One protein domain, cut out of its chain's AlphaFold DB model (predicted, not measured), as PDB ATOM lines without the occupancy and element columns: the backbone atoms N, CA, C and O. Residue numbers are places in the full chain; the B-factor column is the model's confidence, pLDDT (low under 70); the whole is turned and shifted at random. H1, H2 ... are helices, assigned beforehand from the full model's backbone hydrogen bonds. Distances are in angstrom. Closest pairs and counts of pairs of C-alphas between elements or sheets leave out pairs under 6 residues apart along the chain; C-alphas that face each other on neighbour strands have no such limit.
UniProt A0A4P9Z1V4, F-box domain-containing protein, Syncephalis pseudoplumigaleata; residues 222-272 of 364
ATOM      1  N   PRO A 222     177.734 158.636 157.771       90.62
ATOM      2  CA  PRO A 222     178.678 157.883 156.949       90.62
ATOM      3  C   PRO A 222     178.262 157.833 155.479       90.62
ATOM      4  O   PRO A 222     179.121 157.923 154.608       90.62
ATOM      5  N   GLU A 223     176.964 157.738 155.186       92.25
ATOM      6  CA  GLU A 223     176.486 157.711 153.801       92.25
ATOM      7  C   GLU A 223     176.691 159.051 153.090       92.25
ATOM      8  O   GLU A 223     177.226 159.059 151.983       92.25
ATOM      9  N   ARG A 224     176.374 160.179 153.745       92.94
ATOM     10  CA  ARG A 224     176.636 161.524 153.201       92.94
ATOM     11  C   ARG A 224     178.132 161.759 153.002       92.94
ATOM     12  O   ARG A 224     178.549 162.227 151.949       92.94
ATOM     13  N   VAL A 225     178.960 161.358 153.966       92.00
ATOM     14  CA  VAL A 225     180.424 161.443 153.843       92.00
ATOM     15  C   VAL A 225     180.920 160.626 152.642       92.00
ATOM     16  O   VAL A 225     181.690 161.135 151.831       92.00
ATOM     17  N   ARG A 226     180.451 159.384 152.464       92.00
ATOM     18  CA  ARG A 226     180.824 158.544 151.309       92.00
ATOM     19  C   ARG A 226     180.311 159.096 149.984       92.00
ATOM     20  O   ARG A 226     180.975 158.943 148.964       92.00
ATOM     21  N   GLU A 227     179.111 159.661 149.958       93.25
ATOM     22  CA  GLU A 227     178.552 160.318 148.775       93.25
ATOM     23  C   GLU A 227     179.408 161.515 148.365       93.25
ATOM     24  O   GLU A 227     179.850 161.584 147.219       93.25
ATOM     25  N   PHE A 228     179.749 162.375 149.323       92.31
ATOM     26  CA  PHE A 228     180.646 163.502 149.106       92.31
ATOM     27  C   PHE A 228     182.026 163.057 148.618       92.31
ATOM     28  O   PHE A 228     182.529 163.585 147.631       92.31
ATOM     29  N   GLN A 229     182.615 162.030 149.236       89.88
ATOM     30  CA  GLN A 229     183.899 161.472 148.805       89.88
ATOM     31  C   GLN A 229     183.845 160.905 147.381       89.88
ATOM     32  O   GLN A 229     184.778 161.114 146.608       89.88
ATOM     33  N   ARG A 230     182.758 160.216 147.006       91.19
ATOM     34  CA  ARG A 230     182.560 159.716 145.636       91.19
ATOM     35  C   ARG A 230     182.438 160.861 144.633       91.19
ATOM     36  O   ARG A 230     183.090 160.814 143.595       91.19
ATOM     37  N   ALA A 231     181.651 161.886 144.950       91.50
ATOM     38  CA  ALA A 231     181.491 163.061 144.097       91.50
ATOM     39  C   ALA A 231     182.809 163.843 143.955       91.50
ATOM     40  O   ALA A 231     183.181 164.244 142.852       91.50
ATOM     41  N   LEU A 232     183.566 163.987 145.045       89.56
ATOM     42  CA  LEU A 232     184.886 164.610 145.037       89.56
ATOM     43  C   LEU A 232     185.877 163.814 144.179       89.56
ATOM     44  O   LEU A 232     186.580 164.404 143.364       89.56
ATOM     45  N   ALA A 233     185.889 162.484 144.301       87.88
ATOM     46  CA  ALA A 233     186.742 161.604 143.503       87.88
ATOM     47  C   ALA A 233     186.369 161.581 142.008       87.88
ATOM     48  O   ALA A 233     187.218 161.285 141.168       87.88
ATOM     49  N   ALA A 234     185.111 161.873 141.670       88.50
ATOM     50  CA  ALA A 234     184.655 162.036 140.291       88.50
ATOM     51  C   ALA A 234     184.958 163.436 139.725       88.50
ATOM     52  O   ALA A 234     184.971 163.626 138.509       88.50
ATOM     53  N   SER A 235     185.198 164.421 140.592       86.12
ATOM     54  CA  SER A 235     185.608 165.763 140.190       86.12
ATOM     55  C   SER A 235     187.102 165.806 139.848       86.12
ATOM     56  O   SER A 235     187.898 165.017 140.358       86.12
ATOM     57  N   ALA A 236     187.520 166.784 139.041       73.25
ATOM     58  CA  ALA A 236     188.939 167.024 138.757       73.25
ATOM     59  C   ALA A 236     189.763 167.425 140.009       73.25
ATOM     60  O   ALA A 236     190.987 167.500 139.936       73.25
ATOM     61  N   HIS A 237     189.115 167.663 141.156       63.47
ATOM     62  CA  HIS A 237     189.709 168.106 142.425       63.47
ATOM     63  C   HIS A 237     189.946 166.943 143.402       63.47
ATOM     64  O   HIS A 237     189.717 167.065 144.602       63.47
ATOM     65  N   GLN A 238     190.410 165.810 142.869       58.81
ATOM     66  CA  GLN A 238     190.304 164.452 143.421       58.81
ATOM     67  C   GLN A 238     190.811 164.212 144.861       58.81
ATOM     68  O   GLN A 238     190.593 163.131 145.405       58.81
ATOM     69  N   ALA A 239     191.468 165.178 145.507       62.38
ATOM     70  CA  ALA A 239     191.986 165.015 146.862       62.38
ATOM     71  C   ALA A 239     191.970 166.278 147.735       62.38
ATOM     72  O   ALA A 239     192.305 166.183 148.917       62.38
ATOM     73  N   ASP A 240     191.581 167.446 147.233       72.00
ATOM     74  CA  ASP A 240     191.885 168.697 147.927       72.00
ATOM     75  C   ASP A 240     190.615 169.395 148.392       72.00
ATOM     76  O   ASP A 240     190.006 170.172 147.669       72.00
ATOM     77  N   TYR A 241     190.202 169.095 149.626       84.88
ATOM     78  CA  TYR A 241     189.110 169.801 150.284       84.88
ATOM     79  C   TYR A 241     189.382 169.981 151.772       84.88
ATOM     80  O   TYR A 241     190.006 169.130 152.420       84.88
ATOM     81  N   HIS A 242     188.858 171.072 152.318       85.94
ATOM     82  CA  HIS A 242     188.943 171.373 153.737       85.94
ATOM     83  C   HIS A 242     187.793 170.689 154.499       85.94
ATOM     84  O   HIS A 242     186.637 171.067 154.344       85.94
ATOM     85  N   SER A 243     188.083 169.706 155.362       82.81
ATOM     86  CA  SER A 243     187.033 168.999 156.148       82.81
ATOM     87  C   SER A 243     186.228 169.900 157.083       82.81
ATOM     88  O   SER A 243     185.097 169.582 157.433       82.81
ATOM     89  N   GLU A 244     186.798 171.035 157.473       85.56
ATOM     90  CA  GLU A 244     186.132 172.018 158.325       85.56
ATOM     91  C   GLU A 244     185.495 173.148 157.494       85.56
ATOM     92  O   GLU A 244     185.284 174.245 158.009       85.56
ATOM     93  N   ASP A 245     185.268 172.960 156.190       90.06
ATOM     94  CA  ASP A 245     184.573 173.951 155.364       90.06
ATOM     95  C   ASP A 245     183.121 174.126 155.844       90.06
ATOM     96  O   ASP A 245     182.415 173.153 156.111       90.06
ATOM     97  N   GLN A 246     182.659 175.371 155.983       91.50
ATOM     98  CA  GLN A 246     181.322 175.636 156.519       91.50
ATOM     99  C   GLN A 246     180.206 175.097 155.627       91.50
ATOM    100  O   GLN A 246     179.184 174.667 156.157       91.50
ATOM    101  N   ILE A 247     180.389 175.117 154.305       92.12
ATOM    102  CA  ILE A 247     179.379 174.662 153.347       92.12
ATOM    103  C   ILE A 247     179.240 173.143 153.449       92.12
ATOM    104  O   ILE A 247     178.127 172.632 153.566       92.12
ATOM    105  N   TYR A 248     180.367 172.430 153.522       93.00
ATOM    106  CA  TYR A 248     180.380 170.986 153.762       93.00
ATOM    107  C   TYR A 248     179.704 170.622 155.086       93.00
ATOM    108  O   TYR A 248     178.835 169.754 155.121       93.00
ATOM    109  N   LEU A 249     180.058 171.308 156.174       93.69
ATOM    110  CA  LEU A 249     179.486 171.043 157.494       93.69
ATOM    111  C   LEU A 249     177.980 171.358 157.556       93.69
ATOM    112  O   LEU A 249     177.233 170.619 158.196       93.69
ATOM    113  N   ALA A 250     177.521 172.415 156.882       92.94
ATOM    114  CA  ALA A 250     176.103 172.761 156.778       92.94
ATOM    115  C   ALA A 250     175.313 171.713 155.979       92.94
ATOM    116  O   ALA A 250     174.226 171.303 156.395       92.94
ATOM    117  N   TRP A 251     175.881 171.233 154.870       95.06
ATOM    118  CA  TRP A 251     175.312 170.133 154.098       95.06
ATOM    119  C   TRP A 251     175.290 168.834 154.906       95.06
ATOM    120  O   TRP A 251     174.262 168.168 154.959       95.06
ATOM    121  N   LEU A 252     176.359 168.491 155.631       92.81
ATOM    122  CA  LEU A 252     176.354 167.341 156.544       92.81
ATOM    123  C   LEU A 252     175.267 167.460 157.621       92.81
ATOM    124  O   LEU A 252     174.642 166.460 157.961       92.81
ATOM    125  N   ALA A 253     175.015 168.669 158.133       90.69
ATOM    126  CA  ALA A 253     173.971 168.929 159.126       90.69
ATOM    127  C   ALA A 253     172.542 168.699 158.607       90.69
ATOM    128  O   ALA A 253     171.626 168.564 159.423       90.69
ATOM    129  N   GLY A 254     172.360 168.703 157.280       90.38
ATOM    130  CA  GLY A 254     171.050 168.780 156.630       90.38
ATOM    131  C   GLY A 254     170.436 170.180 156.648       90.38
ATOM    132  O   GLY A 254     169.233 170.310 156.486       90.38
ATOM    133  N   ASP A 255     171.239 171.223 156.879       89.56
ATOM    134  CA  ASP A 255     170.779 172.619 156.842       89.56
ATOM    135  C   ASP A 255     170.847 173.213 155.413       89.56
ATOM    136  O   ASP A 255     170.302 174.289 155.163       89.56
ATOM    137  N   ILE A 256     171.514 172.519 154.482       92.25
ATOM    138  CA  ILE A 256     171.546 172.811 153.043       92.25
ATOM    139  C   ILE A 256     171.172 171.526 152.297       92.25
ATOM    140  O   ILE A 256     171.839 170.504 152.473       92.25
ATOM    141  N   ASP A 257     170.152 171.599 151.443       89.44
ATOM    142  CA  ASP A 257     169.636 170.482 150.635       89.44
ATOM    143  C   ASP A 257     170.060 170.587 149.156       89.44
ATOM    144  O   ASP A 257     169.295 170.299 148.235       89.44
ATOM    145  N   ASP A 258     171.298 171.014 148.919       91.62
ATOM    146  CA  ASP A 258     171.882 171.049 147.579       91.62
ATOM    147  C   ASP A 258     172.393 169.663 147.158       91.62
ATOM    148  O   ASP A 258     172.784 168.824 147.979       91.62
ATOM    149  N   ALA A 259     172.452 169.447 145.841       92.00
ATOM    150  CA  ALA A 259     173.101 168.277 145.264       92.00
ATOM    151  C   ALA A 259     174.584 168.222 145.667       92.00
ATOM    152  O   ALA A 259     175.280 169.242 145.669       92.00
ATOM    153  N   VAL A 260     175.085 167.021 145.960       92.31
ATOM    154  CA  VAL A 260     176.460 166.813 146.430       92.31
ATOM    155  C   VAL A 260     177.501 167.386 145.458       92.31
ATOM    156  O   VAL A 260     178.509 167.946 145.884       92.31
ATOM    157  N   GLU A 261     177.237 167.350 144.150       91.50
ATOM    158  CA  GLU A 261     178.111 167.916 143.121       91.50
ATOM    159  C   GLU A 261     178.209 169.443 143.210       91.50
ATOM    160  O   GLU A 261     179.262 170.012 142.917       91.50
ATOM    161  N   ALA A 262     177.128 170.119 143.608       91.19
ATOM    162  CA  ALA A 262     177.138 171.559 143.829       91.19
ATOM    163  C   ALA A 262     177.961 171.904 145.074       91.19
ATOM    164  O   ALA A 262     178.770 172.829 145.023       91.19
ATOM    165  N   ILE A 263     177.829 171.112 146.143       93.00
ATOM    166  CA  ILE A 263     178.627 171.263 147.366       93.00
ATOM    167  C   ILE A 263     180.118 171.081 147.064       93.00
ATOM    168  O   ILE A 263     180.922 171.930 147.439       93.00
ATOM    169  N   VAL A 264     180.496 170.039 146.313       90.31
ATOM    170  CA  VAL A 264     181.895 169.780 145.915       90.31
ATOM    171  C   VAL A 264     182.518 170.960 145.156       90.31
ATOM    172  O   VAL A 264     183.707 171.220 145.302       90.31
ATOM    173  N   ARG A 265     181.733 171.706 144.370       88.56
ATOM    174  CA  ARG A 265     182.223 172.894 143.643       88.56
ATOM    175  C   ARG A 265     182.380 174.133 144.523       88.56
ATOM    176  O   ARG A 265     183.073 175.062 144.122       88.56
ATOM    177  N   GLN A 266     181.693 174.179 145.661       89.25
ATOM    178  CA  GLN A 266     181.668 175.338 146.553       89.25
ATOM    179  C   GLN A 266     182.663 175.225 147.712       89.25
ATOM    180  O   GLN A 266     183.061 176.247 148.267       89.25
ATOM    181  N   VAL A 267     183.061 174.005 148.088       88.12
ATOM    182  CA  VAL A 267     184.035 173.793 149.164       88.12
ATOM    183  C   VAL A 267     185.425 174.301 148.785       88.12
ATOM    184  O   VAL A 267     185.862 174.226 147.637       88.12
ATOM    185  N   SER A 268     186.148 174.786 149.790       80.88
ATOM    186  CA  SER A 268     187.508 175.299 149.638       80.88
ATOM    187  C   SER A 268     188.467 174.203 149.136       80.88
ATOM    188  O   SER A 268     188.576 173.161 149.794       80.88
ATOM    189  N   PRO A 269     189.219 174.431 148.037       76.12
ATOM    190  CA  PRO A 269     189.965 173.389 147.328       76.12
ATOM    191  C   PRO A 269     191.315 173.016 147.969       76.12
ATOM    192  O   PRO A 269     192.275 172.725 147.264       76.12
ATOM    193  N   HIS A 270     191.439 173.037 149.300       79.94
ATOM    194  CA  HIS A 270     192.707 172.751 149.981       79.94
ATOM    195  C   HIS A 270     192.500 172.000 151.304       79.94
ATOM    196  O   HIS A 270     191.676 172.421 152.118       79.94
ATOM    197  N   PRO A 271     193.260 170.923 151.575       80.81
ATOM    198  CA  PRO A 271     193.162 170.196 152.836       80.81
ATOM    199  C   PRO A 271     193.728 171.004 154.006       80.81
ATOM    200  O   PRO A 271     194.727 171.712 153.857       80.81
ATOM    201  N   SER A 272     193.134 170.846 155.192       81.25
ATOM    202  CA  SER A 272     193.658 171.443 156.423       81.25
ATOM    203  C   SER A 272     195.039 170.869 156.777       81.25
ATOM    204  O   SER A 272     195.365 169.740 156.403       81.25
TER     205      SER A 272
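AT A GLANCE: This is residues 222 to 272 of the 364 residues of the protein "F-box domain-containing protein" of Syncephalis pseudoplumigaleata (UniProt A0A4P9Z1V4). Three helices form a small, compact cluster: H2 and H3 make a short helical hairpin, and the longer H1 slants across the end of it where H2 ends and H3 begins, packing on H3. The long link of residues 235 to 245 and the last residues, 267 to 272, lie on the same side of the helices, away from the turn of residues 254 to 259 between H2 and H3. The printed part has 51 residues with three named helices, H1, H2 and H3 in chain order, and no named strand; its class is all helix. It is compact, with a radius of gyration of the C-alphas of 9.7 A, and rounded, with spans of 25 by 20 by 19 A.

IN THESE COORDINATES: H1 runs from Pro 222, C-alpha at (178.678, 157.883, 156.949), to Ala 234, 18.2 A from first to last C-alpha. H2 takes residues 246 to 253 and is 10.3 A long, with C-alpha 246 at (181.322, 175.636, 156.519). H3 takes residues 260 to 266, is 10.0 A long and ends with C-alpha 266 at (181.668, 175.338, 146.553).

HOW THE PARTS SIT: H1 touches H3 with its residues 227 to 232 alone; the closest C-alphas, of Phe 228 and Val 260, are 6.0 A apart. Their lines stand at a steep tilt of 64 degrees, the same way. H1 and H2 are close but not clearly touching: their closest C-alphas, of Arg 224 and Leu 252, are 6.7 A apart. They run opposite ways at a steep tilt of 43 degrees. H2 and H3 form a helical hairpin and touch, the closest C-alphas, of Tyr 248 and Ile 263, being 6.6 A apart. They run opposite ways at a shallow tilt of 21 degrees. In H1, H2 and H3 every O i to N i+4 pair is within hydrogen-bond range.

THE WHOLE: The two C-alphas farthest apart, of Ala 236 and Asp 255, are 26.2 A apart. The printed part has no cut. The link from H1 to H2 is long, 11 residues; that from H2 to H3 is short, 6 residues. The mean pLDDT of the printed part is 87.0, and residues 237 to 239 are under 70.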